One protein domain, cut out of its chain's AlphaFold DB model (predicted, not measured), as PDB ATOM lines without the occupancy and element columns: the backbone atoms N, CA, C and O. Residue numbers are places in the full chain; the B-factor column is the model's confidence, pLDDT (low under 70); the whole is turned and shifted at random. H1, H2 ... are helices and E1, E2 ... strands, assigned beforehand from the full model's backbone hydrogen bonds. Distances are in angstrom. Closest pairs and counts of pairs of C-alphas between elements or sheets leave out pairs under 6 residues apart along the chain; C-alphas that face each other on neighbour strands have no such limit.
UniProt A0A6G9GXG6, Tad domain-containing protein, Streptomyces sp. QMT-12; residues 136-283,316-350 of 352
ATOM      1  N   ALA A 136     233.823 391.882 251.141       78.50
ATOM      2  CA  ALA A 136     232.605 392.139 251.914       78.50
ATOM      3  C   ALA A 136     231.332 392.255 251.040       78.50
ATOM      4  O   ALA A 136     230.340 391.620 251.397       78.50
ATOM      5  N   PRO A 137     231.336 392.943 249.875       83.50
ATOM      6  CA  PRO A 137     230.202 392.927 248.949       83.50
ATOM      7  C   PRO A 137     229.823 391.525 248.465       83.50
ATOM      8  O   PRO A 137     228.637 391.225 248.377       83.50
ATOM      9  N   LEU A 138     230.805 390.653 248.197       87.25
ATOM     10  CA  LEU A 138     230.540 389.272 247.780       87.25
ATOM     11  C   LEU A 138     229.826 388.498 248.892       87.25
ATOM     12  O   LEU A 138     228.770 387.932 248.637       87.25
ATOM     13  N   TYR A 139     230.327 388.547 250.131       90.44
ATOM     14  CA  TYR A 139     229.661 387.892 251.262       90.44
ATOM     15  C   TYR A 139     228.253 388.444 251.525       90.44
ATOM     16  O   TYR A 139     227.341 387.660 251.771       90.44
ATOM     17  N   VAL A 140     228.047 389.763 251.425       90.56
ATOM     18  CA  VAL A 140     226.716 390.377 251.578       90.56
ATOM     19  C   VAL A 140     225.754 389.894 250.488       90.56
ATOM     20  O   VAL A 140     224.635 389.506 250.811       90.56
ATOM     21  N   VAL A 141     226.183 389.845 249.222       93.69
ATOM     22  CA  VAL A 141     225.356 389.336 248.112       93.69
ATOM     23  C   VAL A 141     225.076 387.838 248.261       93.69
ATOM     24  O   VAL A 141     223.941 387.417 248.056       93.69
ATOM     25  N   THR A 142     226.058 387.026 248.671       95.06
ATOM     26  CA  THR A 142     225.854 385.591 248.930       95.06
ATOM     27  C   THR A 142     224.864 385.358 250.071       95.06
ATOM     28  O   THR A 142     223.935 384.572 249.908       95.06
ATOM     29  N   VAL A 143     225.007 386.054 251.204       95.88
ATOM     30  CA  VAL A 143     224.087 385.916 252.345       95.88
ATOM     31  C   VAL A 143     222.688 386.418 251.986       95.88
ATOM     32  O   VAL A 143     221.717 385.718 252.255       95.88
ATOM     33  N   ALA A 144     222.562 387.570 251.319       95.19
ATOM     34  CA  ALA A 144     221.269 388.083 250.866       95.19
ATOM     35  C   ALA A 144     220.583 387.133 249.868       95.19
ATOM     36  O   ALA A 144     219.387 386.883 249.992       95.19
ATOM     37  N   GLY A 145     221.333 386.552 248.925       95.62
ATOM     38  CA  GLY A 145     220.819 385.568 247.971       95.62
ATOM     39  C   GLY A 145     220.367 384.262 248.635       95.62
ATOM     40  O   GLY A 145     219.310 383.740 248.289       95.62
ATOM     41  N   LEU A 146     221.117 383.762 249.623       96.44
ATOM     42  CA  LEU A 146     220.734 382.577 250.400       96.44
ATOM     43  C   LEU A 146     219.501 382.832 251.281       96.44
ATOM     44  O   LEU A 146     218.622 381.977 251.344       96.44
ATOM     45  N   LEU A 147     219.399 384.005 251.915       95.75
ATOM     46  CA  LEU A 147     218.218 384.396 252.695       95.75
ATOM     47  C   LEU A 147     216.982 384.581 251.803       95.75
ATOM     48  O   LEU A 147     215.903 384.117 252.160       95.75
ATOM     49  N   PHE A 148     217.133 385.193 250.626       92.81
ATOM     50  CA  PHE A 148     216.051 385.318 249.649       92.81
ATOM     51  C   PHE A 148     215.574 383.945 249.149       92.81
ATOM     52  O   PHE A 148     214.372 383.689 249.116       92.81
ATOM     53  N   LEU A 149     216.501 383.034 248.832       93.06
ATOM     54  CA  LEU A 149     216.171 381.659 248.448       93.06
ATOM     55  C   LEU A 149     215.456 380.906 249.583       93.06
ATOM     56  O   LEU A 149     214.473 380.218 249.326       93.06
ATOM     57  N   ALA A 150     215.903 381.065 250.832       91.00
ATOM     58  CA  ALA A 150     215.254 380.455 251.992       91.00
ATOM     59  C   ALA A 150     213.817 380.971 252.196       91.00
ATOM     60  O   ALA A 150     212.916 380.170 252.430       91.00
ATOM     61  N   LEU A 151     213.581 382.281 252.045       85.81
ATOM     62  CA  LEU A 151     212.242 382.879 252.119       85.81
ATOM     63  C   LEU A 151     211.330 382.411 250.972       85.81
ATOM     64  O   LEU A 151     210.169 382.082 251.208       85.81
ATOM     65  N   ALA A 152     211.856 382.321 249.747       83.00
ATOM     66  CA  ALA A 152     211.109 381.813 248.596       83.00
ATOM     67  C   ALA A 152     210.703 380.336 248.776       83.00
ATOM     68  O   ALA A 152     209.568 379.966 248.478       83.00
ATOM     69  N   LEU A 153     211.600 379.500 249.311       82.00
ATOM     70  CA  LEU A 153     211.304 378.100 249.635       82.00
ATOM     71  C   LEU A 153     210.315 377.969 250.805       82.00
ATOM     72  O   LEU A 153     209.445 377.102 250.763       82.00
ATOM     73  N   PHE A 154     210.403 378.838 251.817       80.94
ATOM     74  CA  PHE A 154     209.474 378.857 252.951       80.94
ATOM     75  C   PHE A 154     208.028 379.132 252.510       80.94
ATOM     76  O   PHE A 154     207.129 378.378 252.882       80.94
ATOM     77  N   ALA A 155     207.811 380.138 251.656       74.50
ATOM     78  CA  ALA A 155     206.480 380.477 251.141       74.50
ATOM     79  C   ALA A 155     205.835 379.323 250.342       74.50
ATOM     80  O   ALA A 155     204.635 379.081 250.455       74.50
ATOM     81  N   VAL A 156     206.629 378.563 249.577       73.94
ATOM     82  CA  VAL A 156     206.158 377.348 248.882       73.94
ATOM     83  C   VAL A 156     205.871 376.207 249.872       73.94
ATOM     84  O   VAL A 156     204.932 375.435 249.672       73.94
ATOM     85  N   GLY A 157     206.638 376.115 250.962       75.25
ATOM     86  CA  GLY A 157     206.461 375.105 252.005       75.25
ATOM     87  C   GLY A 157     205.117 375.184 252.739       75.25
ATOM     88  O   GLY A 157     204.569 374.140 253.092       75.25
ATOM     89  N   GLN A 158     204.551 376.383 252.921       73.56
ATOM     90  CA  GLN A 158     203.270 376.563 253.622       73.56
ATOM     91  C   GLN A 158     202.101 375.868 252.906       73.56
ATOM     92  O   GLN A 158     201.376 375.102 253.535       73.56
ATOM     93  N   ALA A 159     201.973 376.030 251.585       75.50
ATOM     94  CA  ALA A 159     200.938 375.346 250.802       75.50
ATOM     95  C   ALA A 159     201.081 373.809 250.849       75.50
ATOM     96  O   ALA A 159     200.087 373.082 250.874       75.50
ATOM     97  N   GLY A 160     202.323 373.309 250.906       76.31
ATOM     98  CA  GLY A 160     202.611 371.887 251.117       76.31
ATOM     99  C   GLY A 160     202.175 371.390 252.500       76.31
ATOM    100  O   GLY A 160     201.602 370.308 252.604       76.31
ATOM    101  N   ALA A 161     202.379 372.195 253.547       82.50
ATOM    102  CA  ALA A 161     201.920 371.881 254.897       82.50
ATOM    103  C   ALA A 161     200.384 371.810 254.978       82.50
ATOM    104  O   ALA A 161     199.867 370.817 255.484       82.50
ATOM    105  N   THR A 162     199.655 372.783 254.410       84.75
ATOM    106  CA  THR A 162     198.178 372.754 254.374       84.75
ATOM    107  C   THR A 162     197.654 371.518 253.636       84.75
ATOM    108  O   THR A 162     196.718 370.875 254.107       84.75
ATOM    109  N   ARG A 163     198.270 371.130 252.507       87.75
ATOM    110  CA  ARG A 163     197.866 369.923 251.765       87.75
ATOM    111  C   ARG A 163     198.099 368.636 252.563       87.75
ATOM    112  O   ARG A 163     197.235 367.766 252.555       87.75
ATOM    113  N   ASN A 164     199.239 368.512 253.239       90.19
ATOM    114  CA  ASN A 164     199.531 367.327 254.049       90.19
ATOM    115  C   ASN A 164     198.612 367.257 255.281       90.19
ATOM    116  O   ASN A 164     198.098 366.187 255.590       90.19
ATOM    117  N   GLY A 165     198.346 368.398 255.928       92.62
ATOM    118  CA  GLY A 165     197.392 368.497 257.035       92.62
ATOM    119  C   GLY A 165     195.964 368.123 256.632       92.62
ATOM    120  O   GLY A 165     195.279 367.468 257.408       92.62
ATOM    121  N   ALA A 166     195.540 368.445 255.403       95.38
ATOM    122  CA  ALA A 166     194.247 368.006 254.878       95.38
ATOM    123  C   ALA A 166     194.119 366.475 254.863       95.38
ATOM    124  O   ALA A 166     193.098 365.955 255.303       95.38
ATOM    125  N   GLN A 167     195.157 365.761 254.406       96.69
ATOM    126  CA  GLN A 167     195.143 364.297 254.411       96.69
ATOM    127  C   GLN A 167     195.125 363.755 255.841       96.69
ATOM    128  O   GLN A 167     194.248 362.971 256.161       96.69
ATOM    129  N   SER A 168     195.988 364.254 256.733       96.69
ATOM    130  CA  SER A 168     195.983 363.829 258.142       96.69
ATOM    131  C   SER A 168     194.642 364.081 258.847       96.69
ATOM    132  O   SER A 168     194.238 363.283 259.688       96.69
ATOM    133  N   ALA A 169     193.928 365.152 258.488       97.88
ATOM    134  CA  ALA A 169     192.580 365.421 258.980       97.88
ATOM    135  C   ALA A 169     191.529 364.455 258.405       97.88
ATOM    136  O   ALA A 169     190.617 364.068 259.130       97.88
ATOM    137  N   ALA A 170     191.657 364.053 257.136       98.38
ATOM    138  CA  ALA A 170     190.796 363.043 256.523       98.38
ATOM    139  C   ALA A 170     191.035 361.659 257.142       98.38
ATOM    140  O   ALA A 170     190.084 361.014 257.573       98.38
ATOM    141  N   ASP A 171     192.302 361.247 257.248       98.38
ATOM    142  CA  ASP A 171     192.730 359.977 257.841       98.38
ATOM    143  C   ASP A 171     192.186 359.841 259.276       98.38
ATOM    144  O   ASP A 171     191.592 358.825 259.630       98.38
ATOM    145  N   ALA A 172     192.332 360.897 260.090       98.44
ATOM    146  CA  ALA A 172     191.823 360.937 261.458       98.44
ATOM    147  C   ALA A 172     190.286 360.916 261.528       98.44
ATOM    148  O   ALA A 172     189.732 360.213 262.368       98.44
ATOM    149  N   ALA A 173     189.594 361.655 260.656       98.69
ATOM    150  CA  ALA A 173     188.132 361.706 260.644       98.69
ATOM    151  C   ALA A 173     187.493 360.391 260.165       98.69
ATOM    152  O   ALA A 173     186.478 359.973 260.718       98.69
ATOM    153  N   ALA A 174     188.095 359.713 259.184       98.69
ATOM    154  CA  ALA A 174     187.643 358.402 258.725       98.69
ATOM    155  C   ALA A 174     187.859 357.323 259.798       98.69
ATOM    156  O   ALA A 174     186.937 356.564 260.094       98.69
ATOM    157  N   LEU A 175     189.041 357.290 260.431       98.62
ATOM    158  CA  LEU A 175     189.306 356.375 261.548       98.62
ATOM    159  C   LEU A 175     188.341 356.610 262.717       98.62
ATOM    160  O   LEU A 175     187.813 355.637 263.245       98.62
ATOM    161  N   ALA A 176     188.058 357.868 263.070       98.62
ATOM    162  CA  ALA A 176     187.091 358.204 264.114       98.62
ATOM    163  C   ALA A 176     185.666 357.732 263.773       98.62
ATOM    164  O   ALA A 176     184.998 357.173 264.634       98.62
ATOM    165  N   ALA A 177     185.222 357.880 262.518       98.69
ATOM    166  CA  ALA A 177     183.911 357.389 262.084       98.69
ATOM    167  C   ALA A 177     183.778 355.865 262.238       98.69
ATOM    168  O   ALA A 177     182.790 355.366 262.772       98.69
ATOM    169  N   ALA A 178     184.791 355.119 261.797       98.44
ATOM    170  CA  ALA A 178     184.795 353.664 261.903       98.44
ATOM    171  C   ALA A 178     184.994 353.170 263.354       98.44
ATOM    172  O   ALA A 178     184.464 352.120 263.703       98.44
ATOM    173  N   GLN A 179     185.698 353.923 264.209       98.44
ATOM    174  CA  GLN A 179     185.828 353.633 265.646       98.44
ATOM    175  C   GLN A 179     184.507 353.845 266.391       98.44
ATOM    176  O   GLN A 179     184.013 352.900 266.992       98.44
ATOM    177  N   GLU A 180     183.888 355.022 266.271       98.25
ATOM    178  CA  GLU A 180     182.590 355.327 266.895       98.25
ATOM    179  C   GLU A 180     181.513 354.313 266.465       98.25
ATOM    180  O   GLU A 180     180.781 353.772 267.288       98.25
ATOM    181  N   SER A 181     181.467 353.994 265.164       97.81
ATOM    182  CA  SER A 181     180.526 353.022 264.600       97.81
ATOM    183  C   SER A 181     180.692 351.615 265.177       97.81
ATOM    184  O   SER A 181     179.697 350.934 265.415       97.81
ATOM    185  N   ARG A 182     181.940 351.189 265.402       97.62
ATOM    186  CA  ARG A 182     182.296 349.898 266.004       97.62
ATOM    187  C   ARG A 182     181.993 349.861 267.499       97.62
ATOM    188  O   ARG A 182     181.489 348.854 267.983       97.62
ATOM    189  N   ASP A 183     182.307 350.928 268.220       96.38
ATOM    190  CA  ASP A 183     182.217 350.945 269.681       96.38
ATOM    191  C   ASP A 183     180.746 350.995 270.137       96.38
ATOM    192  O   ASP A 183     180.352 350.252 271.033       96.38
ATOM    193  N   GLU A 184     179.893 351.741 269.425       95.81
ATOM    194  CA  GLU A 184     178.434 351.739 269.630       95.81
ATOM    195  C   GLU A 184     177.727 350.487 269.049       95.81
ATOM    196  O   GLU A 184     176.576 350.214 269.395       95.81
ATOM    197  N   PHE A 185     178.386 349.672 268.207       95.56
ATOM    198  CA  PHE A 185     177.798 348.428 267.667       95.56
ATOM    199  C   PHE A 185     177.563 347.353 268.740       95.56
ATOM    200  O   PHE A 185     176.785 346.431 268.503       95.56
ATOM    201  N   GLN A 186     178.166 347.479 269.933       93.69
ATOM    202  CA  GLN A 186     178.023 346.506 271.022       93.69
ATOM    203  C   GLN A 186     176.559 346.164 271.339       93.69
ATOM    204  O   GLN A 186     176.254 345.008 271.610       93.69
ATOM    205  N   PHE A 187     175.646 347.140 271.300       91.12
ATOM    206  CA  PHE A 187     174.238 346.880 271.608       91.12
ATOM    207  C   PHE A 187     173.586 345.938 270.582       91.12
ATOM    208  O   PHE A 187     172.966 344.954 270.972       91.12
ATOM    209  N   LEU A 188     173.781 346.206 269.286       92.19
ATOM    210  CA  LEU A 188     173.242 345.386 268.196       92.19
ATOM    211  C   LEU A 188     173.896 343.998 268.167       92.19
ATOM    212  O   LEU A 188     173.209 342.995 268.014       92.19
ATOM    213  N   PHE A 189     175.212 343.939 268.396       93.56
ATOM    214  CA  PHE A 189     175.960 342.686 268.488       93.56
ATOM    215  C   PHE A 189     175.428 341.744 269.578       93.56
ATOM    216  O   PHE A 189     175.353 340.538 269.363       93.56
ATOM    217  N   LEU A 190     175.037 342.291 270.735       92.31
ATOM    218  CA  LEU A 190     174.471 341.507 271.835       92.31
ATOM    219  C   LEU A 190     172.967 341.208 271.670       92.31
ATOM    220  O   LEU A 190     172.484 340.255 272.276       92.31
ATOM    221  N   GLU A 191     172.233 341.980 270.862       91.38
ATOM    222  CA  GLU A 191     170.820 341.713 270.535       91.38
ATOM    223  C   GLU A 191     170.681 340.539 269.547       91.38
ATOM    224  O   GLU A 191     169.858 339.651 269.768       91.38
ATOM    225  N   ASP A 192     171.531 340.482 268.515       91.62
ATOM    226  CA  ASP A 192     171.533 339.422 267.494       91.62
ATOM    227  C   ASP A 192     172.425 338.203 267.836       91.62
ATOM    228  O   ASP A 192     172.493 337.254 267.055       91.62
ATOM    229  N   LEU A 193     173.094 338.170 268.998       91.19
ATOM    230  CA  LEU A 193     174.108 337.152 269.346       91.19
ATOM    231  C   LEU A 193     173.610 335.690 269.266       91.19
ATOM    232  O   LEU A 193     174.399 334.780 269.021       91.19
ATOM    233  N   LEU A 194     172.310 335.466 269.490       90.69
ATOM    234  CA  LEU A 194     171.662 334.147 269.429       90.69
ATOM    235  C   LEU A 194     170.941 333.874 268.094       90.69
ATOM    236  O   LEU A 194     170.299 332.832 267.948       90.69
ATOM    237  N   THR A 195     171.011 334.785 267.121       90.31
ATOM    238  CA  THR A 195     170.390 334.618 265.800       90.31
ATOM    239  C   THR A 195     171.190 333.592 264.975       90.31
ATOM    240  O   THR A 195     172.372 333.817 264.708       90.31
ATOM    241  N   PRO A 196     170.593 332.468 264.519       89.00
ATOM    242  CA  PRO A 196     171.313 331.465 263.731       89.00
ATOM    243  C   PRO A 196     171.922 332.051 262.449       89.00
ATOM    244  O   PRO A 196     171.251 332.780 261.721       89.00
ATOM    245  N   GLY A 197     173.188 331.726 262.179       89.56
ATOM    246  CA  GLY A 197     173.968 332.252 261.048       89.56
ATOM    247  C   GLY A 197     174.637 333.612 261.297       89.56
ATOM    248  O   GLY A 197     175.716 333.848 260.765       89.56
ATOM    249  N   TYR A 198     174.091 334.464 262.175       92.69
ATOM    250  CA  TYR A 198     174.568 335.843 262.383       92.69
ATOM    251  C   TYR A 198     176.073 335.944 262.670       92.69
ATOM    252  O   TYR A 198     176.767 336.765 262.075       92.69
ATOM    253  N   LEU A 199     176.592 335.091 263.558       94.31
ATOM    254  CA  LEU A 199     178.014 335.079 263.917       94.31
ATOM    255  C   LEU A 199     178.906 334.527 262.790       94.31
ATOM    256  O   LEU A 199     180.048 334.964 262.658       94.31
ATOM    257  N   GLU A 200     178.398 333.611 261.961       94.25
ATOM    258  CA  GLU A 200     179.127 333.092 260.797       94.25
ATOM    259  C   GLU A 200     179.229 334.161 259.702       94.25
ATOM    260  O   GLU A 200     180.331 334.434 259.225       94.25
ATOM    261  N   ASP A 201     178.127 334.846 259.385       94.00
ATOM    262  CA  ASP A 201     178.097 335.946 258.414       94.00
ATOM    263  C   ASP A 201     178.986 337.122 258.882       94.00
ATOM    264  O   ASP A 201     179.853 337.611 258.148       94.00
ATOM    265  N   LEU A 202     178.829 337.547 260.144       95.19
ATOM    266  CA  LEU A 202     179.531 338.693 260.734       95.19
ATOM    267  C   LEU A 202     181.050 338.485 260.822       95.19
ATOM    268  O   LEU A 202     181.816 339.361 260.413       95.19
ATOM    269  N   PHE A 203     181.510 337.340 261.342       95.38
ATOM    270  CA  PHE A 203     182.947 337.041 261.427       95.38
ATOM    271  C   PHE A 203     183.517 336.477 260.112       95.38
ATOM    272  O   PHE A 203     184.724 336.569 259.888       95.38
ATOM    273  N   GLY A 204     182.664 336.003 259.196       92.38
ATOM    274  CA  GLY A 204     182.991 335.760 257.787       92.38
ATOM    275  C   GLY A 204     183.263 337.044 256.987       92.38
ATOM    276  O   GLY A 204     183.921 336.990 255.946       92.38
ATOM    277  N   GLY A 205     182.838 338.202 257.505       89.38
ATOM    278  CA  GLY A 205     183.107 339.523 256.937       89.38
ATOM    279  C   GLY A 205     181.997 340.073 256.038       89.38
ATOM    280  O   GLY A 205     182.270 340.965 255.229       89.38
ATOM    281  N   GLU A 206     180.767 339.566 256.160       91.06
ATOM    282  CA  GLU A 206     179.591 340.181 255.539       91.06
ATOM    283  C   GLU A 206     179.265 341.548 256.184       91.06
ATOM    284  O   GLU A 206     179.791 341.930 257.232       91.06
ATOM    285  N   LEU A 207     178.416 342.340 255.522       91.19
ATOM    286  CA  LEU A 207     178.016 343.664 256.007       91.19
ATOM    287  C   LEU A 207     176.912 343.530 257.075       91.19
ATOM    288  O   LEU A 207     175.852 342.998 256.742       91.19
ATOM    289  N   PRO A 208     177.076 344.071 258.302       89.06
ATOM    290  CA  PRO A 208     176.003 344.071 259.295       89.06
ATOM    291  C   PRO A 208     174.747 344.789 258.780       89.06
ATOM    292  O   PRO A 208     174.845 345.864 258.182       89.06
ATOM    293  N   THR A 209     173.570 344.210 259.042       84.06
ATOM    294  CA  THR A 209     172.257 344.706 258.579       84.06
ATOM    295  C   THR A 209     172.000 346.170 258.954       84.06
ATOM    296  O   THR A 209     171.446 346.925 258.153       84.06
ATOM    297  N   ASP A 210     172.442 346.583 260.144       86.62
ATOM    298  CA  ASP A 210     172.667 347.983 260.511       86.62
ATOM    299  C   ASP A 210     173.890 348.078 261.443       86.62
ATOM    300  O   ASP A 210     174.368 347.079 261.978       86.62
ATOM    301  N   TYR A 211     174.413 349.287 261.613       89.88
ATOM    302  CA  TYR A 211     175.533 349.634 262.486       89.88
ATOM    303  C   TYR A 211     175.430 351.113 262.892       89.88
ATOM    304  O   TYR A 211     174.690 351.882 262.279       89.88
ATOM    305  N   ALA A 212     176.151 351.559 263.924       90.62
ATOM    306  CA  ALA A 212     176.031 352.938 264.411       90.62
ATOM    307  C   ALA A 212     176.626 353.976 263.429       90.62
ATOM    308  O   ALA A 212     177.542 353.674 262.660       90.62
ATOM    309  N   ASP A 213     176.108 355.213 263.427       94.56
ATOM    310  CA  ASP A 213     176.601 356.299 262.563       94.56
ATOM    311  C   ASP A 213     177.741 357.100 263.214       94.56
ATOM    312  O   ASP A 213     177.510 358.000 264.020       94.56
ATOM    313  N   GLY A 214     178.981 356.817 262.809       96.75
ATOM    314  CA  GLY A 214     180.165 357.525 263.299       96.75
ATOM    315  C   GLY A 214     180.403 358.918 262.700       96.75
ATOM    316  O   GLY A 214     181.397 359.569 263.037       96.75
ATOM    317  N   CYS A 215     179.534 359.422 261.816       98.19
ATOM    318  CA  CYS A 215     179.768 360.702 261.142       98.19
ATOM    319  C   CYS A 215     179.784 361.931 262.075       98.19
ATOM    320  O   CYS A 215     180.318 362.977 261.692       98.19
ATOM    321  N   ALA A 216     179.287 361.816 263.313       98.00
ATOM    322  CA  ALA A 216     179.482 362.831 264.351       98.00
ATOM    323  C   ALA A 216     180.958 362.927 264.792       98.00
ATOM    324  O   ALA A 216     181.559 364.003 264.706       98.00
ATOM    325  N   ALA A 217     181.574 361.797 265.164       98.44
ATOM    326  CA  ALA A 217     182.983 361.723 265.558       98.44
ATOM    327  C   ALA A 217     183.928 362.163 264.424       98.44
ATOM    328  O   ALA A 217     184.917 362.858 264.669       98.44
ATOM    329  N   ALA A 218     183.581 361.859 263.166       98.62
ATOM    330  CA  ALA A 218     184.289 362.374 261.991       98.62
ATOM    331  C   ALA A 218     184.384 363.913 261.987       98.62
ATOM    332  O   ALA A 218     185.437 364.479 261.681       98.62
ATOM    333  N   GLY A 219     183.291 364.593 262.354       98.25
ATOM    334  CA  GLY A 219     183.219 366.049 262.471       98.25
ATOM    335  C   GLY A 219     184.176 366.603 263.524       98.25
ATOM    336  O   GLY A 219     184.971 367.499 263.224       98.25
ATOM    337  N   ASP A 220     184.150 366.037 264.731       98.31
ATOM    338  CA  ASP A 220     184.986 366.486 265.847       98.31
ATOM    339  C   ASP A 220     186.481 366.208 265.615       98.31
ATOM    340  O   ASP A 220     187.327 367.049 265.940       98.31
ATOM    341  N   PHE A 221     186.841 365.073 265.007       98.12
ATOM    342  CA  PHE A 221     188.236 364.771 264.664       98.12
ATOM    343  C   PHE A 221     188.751 365.605 263.483       98.12
ATOM    344  O   PHE A 221     189.893 366.076 263.533       98.12
ATOM    345  N   ALA A 222     187.929 365.881 262.462       98.31
ATOM    346  CA  ALA A 222     188.288 366.837 261.412       98.31
ATOM    347  C   ALA A 222     188.506 368.246 261.998       98.31
ATOM    348  O   ALA A 222     189.513 368.892 261.694       98.31
ATOM    349  N   GLY A 223     187.609 368.684 262.890       97.81
ATOM    350  CA  GLY A 223     187.677 369.972 263.583       97.81
ATOM    351  C   GLY A 223     188.970 370.153 264.379       97.81
ATOM    352  O   GLY A 223     189.654 371.169 264.224       97.81
ATOM    353  N   GLN A 224     189.351 369.141 265.164       97.62
ATOM    354  CA  GLN A 224     190.611 369.108 265.920       97.62
ATOM    355  C   GLN A 224     191.858 369.153 265.020       97.62
ATOM    356  O   GLN A 224     192.861 369.760 265.394       97.62
ATOM    357  N   ASN A 225     191.788 368.576 263.817       96.69
ATOM    358  CA  ASN A 225     192.870 368.602 262.828       96.69
ATOM    359  C   ASN A 225     192.815 369.827 261.884       96.69
ATOM    360  O   ASN A 225     193.520 369.872 260.875       96.69
ATOM    361  N   GLY A 226     192.016 370.850 262.208       96.12
ATOM    362  CA  GLY A 226     191.972 372.109 261.458       96.12
ATOM    363  C   GLY A 226     191.254 372.014 260.108       96.12
ATOM    364  O   GLY A 226     191.524 372.816 259.208       96.12
ATOM    365  N   ALA A 227     190.342 371.055 259.958       97.81
ATOM    366  CA  ALA A 227     189.475 370.875 258.800       97.81
ATOM    367  C   ALA A 227     187.989 370.889 259.200       97.81
ATOM    368  O   ALA A 227     187.647 370.955 260.376       97.81
ATOM    369  N   ASN A 228     187.106 370.853 258.209       98.31
ATOM    370  CA  ASN A 228     185.679 370.591 258.358       98.31
ATOM    371  C   ASN A 228     185.323 369.393 257.471       98.31
ATOM    372  O   ASN A 228     185.863 369.276 256.367       98.31
ATOM    373  N   VAL A 229     184.397 368.541 257.908       98.38
ATOM    374  CA  VAL A 229     183.799 367.512 257.041       98.38
ATOM    375  C   VAL A 229     182.943 368.187 255.961       98.38
ATOM    376  O   VAL A 229     182.213 369.137 256.240       98.38
ATOM    377  N   GLN A 230     183.055 367.706 254.722       98.44
ATOM    378  CA  GLN A 230     182.178 368.052 253.598       98.44
ATOM    379  C   GLN A 230     181.167 366.935 253.324       98.44
ATOM    380  O   GLN A 230     179.986 367.218 253.149       98.44
ATOM    381  N   THR A 231     181.632 365.682 253.311       98.31
ATOM    382  CA  THR A 231     180.789 364.481 253.260       98.31
ATOM    383  C   THR A 231     181.360 363.421 254.198       98.31
ATOM    384  O   THR A 231     182.570 363.371 254.435       98.31
ATOM    385  N   CYS A 232     180.478 362.604 254.754       98.50
ATOM    386  CA  CYS A 232     180.811 361.403 255.500       98.50
ATOM    387  C   CYS A 232     179.772 360.370 255.081       98.50
ATOM    388  O   CYS A 232     178.578 360.568 255.301       98.50
ATOM    389  N   ASP A 233     180.231 359.345 254.376       97.38
ATOM    390  CA  ASP A 233     179.391 358.438 253.608       97.38
ATOM    391  C   ASP A 233     179.684 357.000 254.056       97.38
ATOM    392  O   ASP A 233     180.836 356.555 254.026       97.38
ATOM    393  N   ARG A 234     178.646 356.270 254.485       96.50
ATOM    394  CA  ARG A 234     178.743 354.835 254.793       96.50
ATOM    395  C   ARG A 234     179.086 354.043 253.529       96.50
ATOM    396  O   ARG A 234     178.533 354.304 252.458       96.50
ATOM    397  N   LEU A 235     179.954 353.047 253.667       94.56
ATOM    398  CA  LEU A 235     180.230 352.078 252.611       94.56
ATOM    399  C   LEU A 235     179.058 351.095 252.451       94.56
ATOM    400  O   LEU A 235     178.394 350.725 253.419       94.56
ATOM    401  N   THR A 236     178.807 350.672 251.211       91.88
ATOM    402  CA  THR A 236     177.696 349.765 250.854       91.88
ATOM    403  C   THR A 236     178.154 348.346 250.515       91.88
ATOM    404  O   THR A 236     177.325 347.505 250.186       91.88
ATOM    405  N   ASP A 237     179.464 348.103 250.505       91.69
ATOM    406  CA  ASP A 237     180.105 346.839 250.123       91.69
ATOM    407  C   ASP A 237     180.806 346.126 251.292       91.69
ATOM    408  O   ASP A 237     181.126 344.947 251.177       91.69
ATOM    409  N   ARG A 238     181.071 346.846 252.389       92.75
ATOM    410  CA  ARG A 238     181.795 346.397 253.591       92.75
ATOM    411  C   ARG A 238     181.590 347.407 254.722       92.75
ATOM    412  O   ARG A 238     181.278 348.563 254.441       92.75
ATOM    413  N   TRP A 239     181.772 347.018 255.982       96.44
ATOM    414  CA  TRP A 239     181.573 347.937 257.110       96.44
ATOM    415  C   TRP A 239     182.663 349.023 257.127       96.44
ATOM    416  O   TRP A 239     183.859 348.735 257.220       96.44
ATOM    417  N   GLY A 240     182.270 350.292 256.997       97.00
ATOM    418  CA  GLY A 240     183.210 351.410 256.994       97.00
ATOM    419  C   GLY A 240     182.629 352.725 256.479       97.00
ATOM    420  O   GLY A 240     181.449 352.819 256.142       97.00
ATOM    421  N   PHE A 241     183.485 353.745 256.422       98.19
ATOM    422  CA  PHE A 241     183.123 355.126 256.095       98.19
ATOM    423  C   PHE A 241     184.169 355.761 255.177       98.19
ATOM    424  O   PHE A 241     185.373 355.662 255.434       98.19
ATOM    425  N   THR A 242     183.715 356.485 254.155       98.38
ATOM    426  CA  THR A 242     184.535 357.434 253.392       98.38
ATOM    427  C   THR A 242     184.227 358.846 253.873       98.38
ATOM    428  O   THR A 242     183.076 359.276 253.867       98.38
ATOM    429  N   VAL A 243     185.255 359.591 254.286       98.62
ATOM    430  CA  VAL A 243     185.110 360.965 254.786       98.62
ATOM    431  C   VAL A 243     185.890 361.921 253.897       98.62
ATOM    432  O   VAL A 243     187.102 361.777 253.728       98.62
ATOM    433  N   GLN A 244     185.209 362.930 253.351       98.56
ATOM    434  CA  GLN A 244     185.828 364.038 252.629       98.56
ATOM    435  C   GLN A 244     185.890 365.283 253.517       98.56
ATOM    436  O   GLN A 244     184.881 365.706 254.079       98.56
ATOM    437  N   VAL A 245     187.054 365.931 253.581       98.56
ATOM    438  CA  VAL A 245     187.294 367.129 254.403       98.56
ATOM    439  C   VAL A 245     187.781 368.322 253.576       98.56
ATOM    440  O   VAL A 245     188.257 368.172 252.447       98.56
ATOM    441  N   ILE A 246     187.690 369.516 254.162       97.50
ATOM    442  CA  ILE A 246     188.259 370.770 253.653       97.50
ATOM    443  C   ILE A 246     188.968 371.530 254.782       97.50
ATOM    444  O   ILE A 246     188.411 371.685 255.867       97.50
ATOM    445  N   THR A 247     190.197 372.007 254.569       95.94
ATOM    446  CA  THR A 247     190.953 372.723 255.614       95.94
ATOM    447  C   THR A 247     190.293 374.049 255.981       95.94
ATOM    448  O   THR A 247     189.899 374.814 255.107       95.94
ATOM    449  N   GLN A 248     190.222 374.377 257.271       93.31
ATOM    450  CA  GLN A 248     189.691 375.659 257.757       93.31
ATOM    451  C   GLN A 248     190.583 376.835 257.323       93.31
ATOM    452  O   GLN A 248     190.094 377.920 257.019       93.31
ATOM    453  N   GLN A 249     191.899 376.609 257.252       86.88
ATOM    454  CA  GLN A 249     192.871 377.552 256.695       86.88
ATOM    455  C   GLN A 249     193.028 377.342 255.182       86.88
ATOM    456  O   GLN A 249     192.885 376.222 254.682       86.88
ATOM    457  N   SER A 250     193.348 378.408 254.448       84.44
ATOM    458  CA  SER A 250     193.721 378.312 253.034       84.44
ATOM    459  C   SER A 250     195.154 377.780 252.863       84.44
ATOM    460  O   SER A 250     195.897 377.583 253.827       84.44
ATOM    461  N   MET A 251     195.584 377.568 251.619       77.81
ATOM    462  CA  MET A 251     196.978 377.251 251.270       77.81
ATOM    463  C   MET A 251     197.951 378.437 251.466       77.81
ATOM    464  O   MET A 251     199.128 378.322 251.122       77.81
ATOM    465  N   GLY A 252     197.475 379.545 252.047       69.88
ATOM    466  CA  GLY A 252     198.246 380.735 252.391       69.88
ATOM    467  C   GLY A 252     198.350 381.763 251.264       69.88
ATOM    468  O   GLY A 252     198.022 381.492 250.106       69.88
ATOM    469  N   ASP A 253     198.850 382.944 251.625       59.19
ATOM    470  CA  ASP A 253     199.079 384.080 250.727       59.19
ATOM    471  C   ASP A 253     200.280 383.802 249.807       59.19
ATOM    472  O   ASP A 253     201.391 384.308 250.001       59.19
ATOM    473  N   SER A 254     200.104 382.906 248.834       55.97
ATOM    474  CA  SER A 254     201.195 382.535 247.940       55.97
ATOM    475  C   SER A 254     201.543 383.672 246.987       55.97
ATOM    476  O   SER A 254     200.682 384.341 246.425       55.97
ATOM    477  N   ILE A 255     202.832 383.771 246.660       55.03
ATOM    478  CA  ILE A 255     203.353 384.624 245.580       55.03
ATOM    479  C   ILE A 255     202.731 384.235 244.210       55.03
ATOM    480  O   ILE A 255     202.821 384.987 243.242       55.03
ATOM    481  N   LEU A 256     202.077 383.065 244.125       55.38
ATOM    482  CA  LEU A 256     201.240 382.617 243.010       55.38
ATOM    483  C   LEU A 256     199.787 383.136 243.148       55.38
ATOM    484  O   LEU A 256     199.044 382.619 243.992       55.38
ATOM    485  N   PRO A 257     199.336 384.083 242.294       59.66
ATOM    486  CA  PRO A 257     198.016 384.701 242.413       59.66
ATOM    487  C   PRO A 257     196.853 383.702 242.385       59.66
ATOM    488  O   PRO A 257     196.847 382.744 241.611       59.66
ATOM    489  N   GLY A 258     195.818 383.967 243.189       67.31
ATOM    490  CA  GLY A 258     194.596 383.157 243.208       67.31
ATOM    491  C   GLY A 258     194.739 381.820 243.944       67.31
ATOM    492  O   GLY A 258     194.123 380.830 243.544       67.31
ATOM    493  N   THR A 259     195.563 381.778 244.993       65.69
ATOM    494  CA  THR A 259     195.686 380.655 245.949       65.69
ATOM    495  C   THR A 259     195.279 381.034 247.377       65.69
ATOM    496  O   THR A 259     194.879 380.164 248.141       65.69
ATOM    497  N   GLU A 260     195.277 382.331 247.686       71.06
ATOM    498  CA  GLU A 260     195.018 382.948 248.999       71.06
ATOM    499  C   GLU A 260     193.660 382.530 249.607       71.06
ATOM    500  O   GLU A 260     193.535 382.348 250.816       71.06
ATOM    501  N   SER A 261     192.657 382.286 248.752       77.38
ATOM    502  CA  SER A 261     191.312 381.799 249.102       77.38
ATOM    503  C   SER A 261     191.059 380.317 248.774       77.38
ATOM    504  O   SER A 261     189.919 379.857 248.828       77.38
ATOM    505  N   LYS A 262     192.092 379.549 248.397       84.94
ATOM    506  CA  LYS A 262     191.966 378.110 248.119       84.94
ATOM    507  C   LYS A 262     192.282 377.298 249.363       84.94
ATOM    508  O   LYS A 262     193.390 377.356 249.887       84.94
ATOM    509  N   HIS A 263     191.316 376.501 249.783       91.44
ATOM    510  CA  HIS A 263     191.458 375.525 250.855       91.44
ATOM    511  C   HIS A 263     191.906 374.179 250.273       91.44
ATOM    512  O   HIS A 263     191.701 373.911 249.086       91.44
ATOM    513  N   ALA A 264     192.554 373.344 251.081       92.31
ATOM    514  CA  ALA A 264     192.927 371.998 250.678       92.31
ATOM    515  C   ALA A 264     191.772 371.037 250.968       92.31
ATOM    516  O   ALA A 264     191.236 371.034 252.074       92.31
ATOM    517  N   THR A 265     191.406 370.219 249.985       95.75
ATOM    518  CA  THR A 265     190.490 369.091 250.172       95.75
ATOM    519  C   THR A 265     191.267 367.782 250.170       95.75
ATOM    520  O   THR A 265     192.288 367.644 249.491       95.75
ATOM    521  N   ALA A 266     190.775 366.826 250.948       97.44
ATOM    522  CA  ALA A 266     191.286 365.467 251.029       97.44
ATOM    523  C   ALA A 266     190.130 364.513 251.346       97.44
ATOM    524  O   ALA A 266     189.049 364.953 251.741       97.44
ATOM    525  N   HIS A 267     190.361 363.220 251.165       97.94
ATOM    526  CA  HIS A 267     189.455 362.173 251.618       97.94
ATOM    527  C   HIS A 267     190.266 360.982 252.115       97.94
ATOM    528  O   HIS A 267     191.431 360.824 251.744       97.94
ATOM    529  N   ALA A 268     189.647 360.181 252.967       98.44
ATOM    530  CA  ALA A 268     190.162 358.898 253.404       98.44
ATOM    531  C   ALA A 268     188.987 357.944 253.622       98.44
ATOM    532  O   ALA A 268     187.879 358.376 253.952       98.44
ATOM    533  N   THR A 269     189.248 356.654 253.457       98.62
ATOM    534  CA  THR A 269     188.282 355.589 253.716       98.62
ATOM    535  C   THR A 269     188.808 354.729 254.857       98.62
ATOM    536  O   THR A 269     189.954 354.282 254.812       98.62
ATOM    537  N   ALA A 270     187.988 354.478 255.874       98.56
ATOM    538  CA  ALA A 270     188.289 353.539 256.950       98.56
ATOM    539  C   ALA A 270     187.293 352.379 256.936       98.56
ATOM    540  O   ALA A 270     186.135 352.550 256.563       98.56
ATOM    541  N   VAL A 271     187.765 351.201 257.334       97.62
ATOM    542  CA  VAL A 271     186.984 349.965 257.419       97.62
ATOM    543  C   VAL A 271     187.066 349.384 258.820       97.62
ATOM    544  O   VAL A 271     188.086 349.540 259.501       97.62
ATOM    545  N   VAL A 272     185.992 348.707 259.210       97.88
ATOM    546  CA  VAL A 272     185.921 347.846 260.387       97.88
ATOM    547  C   VAL A 272     186.017 346.402 259.891       97.88
ATOM    548  O   VAL A 272     185.303 346.025 258.966       97.88
ATOM    549  N   GLU A 273     186.923 345.607 260.457       95.94
ATOM    550  CA  GLU A 273     187.175 344.222 260.032       95.94
ATOM    551  C   GLU A 273     187.229 343.272 261.241       95.94
ATOM    552  O   GLU A 273     187.875 343.624 262.240       95.94
ATOM    553  N   PRO A 274     186.617 342.071 261.161       96.12
ATOM    554  CA  PRO A 274     186.701 341.052 262.206       96.12
ATOM    555  C   PRO A 274     188.146 340.725 262.607       96.12
ATOM    556  O   PRO A 274     189.030 340.587 261.758       96.12
ATOM    557  N   ARG A 275     188.396 340.596 263.916       95.31
ATOM    558  CA  ARG A 275     189.678 340.124 264.479       95.31
ATOM    559  C   ARG A 275     189.643 338.658 264.891       95.31
ATOM    560  O   ARG A 275     190.705 338.041 264.974       95.31
ATOM    561  N   CYS A 276     188.456 338.147 265.195       95.38
ATOM    562  CA  CYS A 276     188.244 336.795 265.693       95.38
ATOM    563  C   CYS A 276     187.763 335.863 264.578       95.38
ATOM    564  O   CYS A 276     187.211 336.318 263.578       95.38
ATOM    565  N   SER A 277     187.927 334.558 264.778       93.69
ATOM    566  CA  SER A 277     187.226 333.527 264.009       93.69
ATOM    567  C   SER A 277     186.155 332.875 264.878       93.69
ATOM    568  O   SER A 277     186.456 332.459 265.998       93.69
ATOM    569  N   PHE A 278     184.939 332.764 264.349       95.12
ATOM    570  CA  PHE A 278     183.842 332.020 264.962       95.12
ATOM    571  C   PHE A 278     183.929 330.524 264.622       95.12
ATOM    572  O   PHE A 278     184.323 330.165 263.511       95.12
ATOM    573  N   THR A 279     183.560 329.667 265.574       93.81
ATOM    574  CA  THR A 279     183.353 328.224 265.386       93.81
ATOM    575  C   THR A 279     181.990 327.860 265.981       93.81
ATOM    576  O   THR A 279     181.817 328.075 267.179       93.81
ATOM    577  N   PRO A 280     181.021 327.342 265.205       90.69
ATOM    578  CA  PRO A 280     179.718 326.955 265.743       90.69
ATOM    579  C   PRO A 280     179.820 325.715 266.644       90.69
ATOM    580  O   PRO A 280     180.685 324.862 266.433       90.69
ATOM    581  N   SER A 281     178.921 325.596 267.623       86.88
ATOM    582  CA  SER A 281     178.821 324.394 268.466       86.88
ATOM    583  C   SER A 281     178.231 323.207 267.695       86.88
ATOM    584  O   SER A 281     177.240 323.360 266.983       86.88
ATOM    585  N   GLU A 282     178.769 322.000 267.913       75.06
ATOM    586  CA  GLU A 282     178.196 320.747 267.386       75.06
ATOM    587  C   GLU A 282     176.769 320.486 267.930       75.06
ATOM    588  O   GLU A 282     175.981 319.790 267.297       75.06
ATOM    589  N   GLU A 283     176.402 321.082 269.072       64.12
ATOM    590  CA  GLU A 283     175.061 320.972 269.675       64.12
ATOM    591  C   GLU A 283     174.039 321.967 269.090       64.12
ATOM    592  O   GLU A 283     172.850 321.878 269.395       64.12
ATOM    593  N   PRO A 316     175.672 328.946 270.900       88.12
ATOM    594  CA  PRO A 316     175.998 329.236 269.506       88.12
ATOM    595  C   PRO A 316     177.375 328.702 269.086       88.12
ATOM    596  O   PRO A 316     177.540 328.297 267.938       88.12
ATOM    597  N   GLY A 317     178.356 328.693 269.998       91.94
ATOM    598  CA  GLY A 317     179.742 328.313 269.723       91.94
ATOM    599  C   GLY A 317     180.782 329.243 270.358       91.94
ATOM    600  O   GLY A 317     180.515 329.935 271.343       91.94
ATOM    601  N   ASP A 318     181.976 329.259 269.767       93.06
ATOM    602  CA  ASP A 318     183.188 329.868 270.316       93.06
ATOM    603  C   ASP A 318     183.767 330.970 269.411       93.06
ATOM    604  O   ASP A 318     183.821 330.841 268.183       93.06
ATOM    605  N   LEU A 319     184.273 332.045 270.023       94.12
ATOM    606  CA  LEU A 319     185.007 333.126 269.359       94.12
ATOM    607  C   LEU A 319     186.490 333.110 269.754       94.12
ATOM    608  O   LEU A 319     186.856 333.425 270.888       94.12
ATOM    609  N   ALA A 320     187.360 332.795 268.790       93.88
ATOM    610  CA  ALA A 320     188.813 332.793 268.968       93.88
ATOM    611  C   ALA A 320     189.427 334.122 268.493       93.88
ATOM    612  O   ALA A 320     189.528 334.396 267.296       93.88
ATOM    613  N   CYS A 321     189.859 334.948 269.444       92.31
ATOM    614  CA  CYS A 321     190.340 336.320 269.278       92.31
ATOM    615  C   CYS A 321     191.857 336.427 269.552       92.31
ATOM    616  O   CYS A 321     192.311 337.118 270.467       92.31
ATOM    617  N   GLY A 322     192.672 335.734 268.752       87.06
ATOM    618  CA  GLY A 322     194.133 335.710 268.906       87.06
ATOM    619  C   GLY A 322     194.591 334.753 270.010       87.06
ATOM    620  O   GLY A 322     194.523 333.545 269.821       87.06
ATOM    621  N   ASP A 323     195.069 335.288 271.138       85.62
ATOM    622  CA  ASP A 323     195.434 334.504 272.337       85.62
ATOM    623  C   ASP A 323     194.248 334.342 273.324       85.62
ATOM    624  O   ASP A 323     194.420 333.798 274.416       85.62
ATOM    625  N   MET A 324     193.060 334.856 272.976       86.06
ATOM    626  CA  MET A 324     191.839 334.810 273.790       86.06
ATOM    627  C   MET A 324     190.767 333.952 273.111       86.06
ATOM    628  O   MET A 324     190.642 333.969 271.891       86.06
ATOM    629  N   GLU A 325     189.979 333.240 273.908       90.56
ATOM    630  CA  GLU A 325     188.912 332.336 273.475       90.56
ATOM    631  C   GLU A 325     187.683 332.614 274.352       90.56
ATOM    632  O   GLU A 325     187.810 332.702 275.578       90.56
ATOM    633  N   TRP A 326     186.522 332.836 273.735       91.44
ATOM    634  CA  TRP A 326     185.259 333.124 274.419       91.44
ATOM    635  C   TRP A 326     184.182 332.142 273.958       91.44
ATOM    636  O   TRP A 326     183.714 332.218 272.823       91.44
ATOM    637  N   HIS A 327     183.793 331.249 274.865       91.31
ATOM    638  CA  HIS A 327     182.616 330.399 274.720       91.31
ATOM    639  C   HIS A 327     181.350 331.208 275.012       91.31
ATOM    640  O   HIS A 327     181.264 331.849 276.065       91.31
ATOM    641  N   ILE A 328     180.379 331.189 274.099       91.56
ATOM    642  CA  ILE A 328     179.156 331.984 274.233       91.56
ATOM    643  C   ILE A 328     178.144 331.222 275.094       91.56
ATOM    644  O   ILE A 328     177.552 330.240 274.648       91.56
ATOM    645  N   ASP A 329     177.923 331.694 276.322       88.88
ATOM    646  CA  ASP A 329     176.875 331.188 277.209       88.88
ATOM    647  C   ASP A 329     175.522 331.835 276.837       88.88
ATOM    648  O   ASP A 329     175.373 333.054 276.962       88.88
ATOM    649  N   PRO A 330     174.510 331.068 276.388       87.38
ATOM    650  CA  PRO A 330     173.203 331.616 276.030       87.38
ATOM    651  C   PRO A 330     172.380 332.112 277.238       87.38
ATOM    652  O   PRO A 330     171.335 332.735 277.040       87.38
ATOM    653  N   GLN A 331     172.832 331.870 278.474       87.06
ATOM    654  CA  GLN A 331     172.267 332.426 279.709       87.06
ATOM    655  C   GLN A 331     173.003 333.691 280.194       87.06
ATOM    656  O   GLN A 331     172.401 334.487 280.919       87.06
ATOM    657  N   ASP A 332     174.255 333.920 279.773       87.25
ATOM    658  CA  ASP A 332     175.026 335.143 280.054       87.25
ATOM    659  C   ASP A 332     175.665 335.715 278.777       87.25
ATOM    660  O   ASP A 332     176.848 335.535 278.489       87.25
ATOM    661  N   LEU A 333     174.861 336.474 278.024       86.50
ATOM    662  CA  LEU A 333     175.265 337.167 276.793       86.50
ATOM    663  C   LEU A 333     176.209 338.369 277.039       86.50
ATOM    664  O   LEU A 333     176.342 339.238 276.178       86.50
ATOM    665  N   ALA A 334     176.827 338.497 278.215       87.69
ATOM    666  CA  ALA A 334     177.775 339.570 278.490       87.69
ATOM    667  C   ALA A 334     179.131 339.327 277.802       87.69
ATOM    668  O   ALA A 334     179.657 338.215 277.788       87.69
ATOM    669  N   LEU A 335     179.762 340.401 277.305       87.56
ATOM    670  CA  LEU A 335     181.176 340.335 276.919       87.56
ATOM    671  C   LEU A 335     182.039 339.973 278.149       87.56
ATOM    672  O   LEU A 335     181.816 340.540 279.228       87.56
ATOM    673  N   PRO A 336     183.065 339.112 278.001       87.50
ATOM    674  CA  PRO A 336     184.017 338.805 279.063       87.50
ATOM    675  C   PRO A 336     184.620 340.061 279.704       87.50
ATOM    676  O   PRO A 336     184.917 341.046 279.029       87.50
ATOM    677  N   VAL A 337     184.842 340.031 281.022       86.06
ATOM    678  CA  VAL A 337     185.285 341.210 281.787       86.06
ATOM    679  C   VAL A 337     186.638 341.730 281.287       86.06
ATOM    680  O   VAL A 337     187.689 341.176 281.608       86.06
ATOM    681  N   GLY A 338     186.601 342.847 280.557       84.62
ATOM    682  CA  GLY A 338     187.776 343.497 279.971       84.62
ATOM    683  C   GLY A 338     187.958 343.279 278.466       84.62
ATOM    684  O   GLY A 338     188.920 343.818 277.932       84.62
ATOM    685  N   MET A 339     187.060 342.543 277.803       90.00
ATOM    686  CA  MET A 339     186.900 342.546 276.345       90.00
ATOM    687  C   MET A 339     185.995 343.714 275.928       90.00
ATOM    688  O   MET A 339     185.003 344.006 276.600       90.00
ATOM    689  N   ASP A 340     186.307 344.356 274.803       92.56
ATOM    690  CA  ASP A 340     185.445 345.350 274.158       92.56
ATOM    691  C   ASP A 340     185.340 345.124 272.633       92.56
ATOM    692  O   ASP A 340     185.917 344.188 272.066       92.56
ATOM    693  N   MET A 341     184.592 345.988 271.940       95.12
ATOM    694  CA  MET A 341     184.411 345.889 270.487       95.12
ATOM    695  C   MET A 341     185.711 346.099 269.694       95.12
ATOM    696  O   MET A 341     185.782 345.684 268.539       95.12
ATOM    697  N   ALA A 342     186.755 346.691 270.285       95.50
ATOM    698  CA  ALA A 342     188.072 346.805 269.670       95.50
ATOM    699  C   ALA A 342     188.854 345.489 269.684       95.50
ATOM    700  O   ALA A 342     189.712 345.300 268.815       95.50
ATOM    701  N   ASP A 343     188.564 344.585 270.622       94.38
ATOM    702  CA  ASP A 343     189.100 343.222 270.636       94.38
ATOM    703  C   ASP A 343     188.420 342.307 269.625       94.38
ATOM    704  O   ASP A 343     189.117 341.553 268.940       94.38
ATOM    705  N   LEU A 344     187.108 342.464 269.438       95.25
ATOM    706  CA  LEU A 344     186.350 341.757 268.404       95.25
ATOM    707  C   LEU A 344     186.623 342.291 266.985       95.25
ATOM    708  O   LEU A 344     186.737 341.506 266.041       95.25
ATOM    709  N   PHE A 345     186.775 343.613 266.823       96.44
ATOM    710  CA  PHE A 345     186.867 344.275 265.517       96.44
ATOM    711  C   PHE A 345     187.992 345.322 265.437       96.44
ATOM    712  O   PHE A 345     188.147 346.232 266.257       96.44
ATOM    713  N   SER A 346     188.787 345.226 264.376       96.38
ATOM    714  CA  SER A 346     189.871 346.161 264.081       96.38
ATOM    715  C   SER A 346     189.374 347.299 263.202       96.38
ATOM    716  O   SER A 346     188.519 347.100 262.346       96.38
ATOM    717  N   VAL A 347     189.940 348.493 263.388       98.06
ATOM    718  CA  VAL A 347     189.703 349.635 262.498       98.06
ATOM    719  C   VAL A 347     190.999 349.994 261.793       98.06
ATOM    720  O   VAL A 347     192.032 350.193 262.439       98.06
ATOM    721  N   ARG A 348     190.950 350.114 260.464       97.31
ATOM    722  CA  ARG A 348     192.096 350.539 259.651       97.31
ATOM    723  C   ARG A 348     191.676 351.433 258.494       97.31
ATOM    724  O   ARG A 348     190.536 351.399 258.041       97.31
ATOM    725  N   LEU A 349     192.638 352.174 257.951       98.06
ATOM    726  CA  LEU A 349     192.473 352.807 256.646       98.06
ATOM    727  C   LEU A 349     192.405 351.733 255.547       98.06
ATOM    728  O   LEU A 349     193.172 350.760 255.545       98.06
ATOM    729  N   ALA A 350     191.498 351.931 254.597       95.31
ATOM    730  CA  ALA A 350     191.568 351.308 253.285       95.31
ATOM    731  C   ALA A 350     192.592 352.052 252.410       95.31
ATOM    732  O   ALA A 350     192.935 353.205 252.669       95.31
TER     733      ALA A 350
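What this domain is: This is residues 136 to 283 and 316 to 350 of the 352 residues of the protein "Tad domain-containing protein" of Streptomyces sp. QMT-12 (UniProt A0A6G9GXG6). A very long helix, H1, sticks out at one end as a bare arm of residues 136 to 151, while its residues 158 to 183 lie in the hollow of a curled four-strand sheet, E1 E2 E3 E7, that wraps round them, with the short helix H4 beside H1 over the same face. At the end away from the arm a small sheet, E4 E5 E6, continues from E3, with H3 over it and the short helix H5 grazing it, while H2 follows the end of H1 and has no contact with this sheet. The printed part has 183 residues with five named helices and seven named strands, in the order H1 H2 H3 H4 E1 E2 E3 E4 E5 E6 H5 E7; both sheets are antiparallel, in the orders E1 E2 E3 E7 and E4 E5 E6, and the class is mixed, helices and strands. The whole is only just extended, close to loose, with a radius of gyration of the C-alphas of 24.3 A, and spans 92 by 32 by 25 A, the free arm adding to its length.

How they stand to each other: H1, residues 136 to 183, has a kink of 27 degrees near residue 158. H2, residues 186 to 191, meets H1 only through their link. H4, residues 215 to 224, touches H1 at residues 169 to 180 alone, opposite ways at a shallow tilt of 22 degrees; the closest C-alphas, of Ala 173 and Ala 218, are 4.1 A apart. E1, residues 227 to 234, E2, residues 240 to 250, and E3, residues 263 to 274, form a meander, each strand the antiparallel neighbour of the one before. E1 and E2 are a hairpin, with N 228 and O 246 2.8 A apart, within hydrogen-bond range. E2 and E3 are a hairpin too, with N 243 and O 268 at 2.9 A. E7, residues 345 to 349, is the antiparallel neighbour of E3, with N 346 and O 273 at 2.8 A. This twisted sheet curls round H1, where the closest C-alphas of H1 and E3, of Ala 170 and His 267, are 5.2 A apart. H1 and H4 are on the same face, making two layers, a sheet with helices on one face. H4 lies over E1 and E2 at a height over the sheet of 8.4 A, only just slantwise to the strands, at 30.4 degrees to E2 on the local plane. E3 runs on into E4, residues 277 to 280, at 35 degrees. E5, residues 317 to 321, is antiparallel to E4, with N 279 and O 318 at 2.9 A, and forms a hairpin with E6, residues 324 to 327, with N 321 and O 324 at 2.7 A. H3, residues 198 to 204, is on this sheet, over E4 and along the strands, at a height of 7.6 A; the closest C-alphas, of Phe 203 and Ser 277, are 6.1 A apart. H5, residues 341 to 344, only grazes both sheets and touches H1 at residues 182 to 183 alone, with the C-alphas of Asp 183 and Met 341 closest at 5.6 A. In H2, H3 and H4 every O i to N i+4 pair is within hydrogen-bond range, in H1 42 of 44 are, and H5 is too short for such a pair.

Where its parts are: H1 begins at C-alpha 136, at (232.605, 392.139, 251.914), and ends 67.5 A away at C-alpha 183, at (182.217, 350.945, 269.681). H4 is 14.5 A long. E1, which bends by 60 degrees at residue 230, measures 19.7 A, E2 29.2 A and E3 36.6 A. E5 is 13.3 A long, and E7, 13.5 A long, ends at C-alpha 349, at (192.473, 352.807, 256.646).

The domain as a whole: The C-alphas of Ala 136 and Glu 283, the two farthest apart, are 93.2 A apart. Residues 284 to 315 are not printed; C-alphas 283 and 316 are 8.3 A apart across the cut. The links E2 to E3 and E6 to H5 are long. The mean pLDDT of the printed part is 90.8, and residues 252 to 259 and residue 283 are under 70.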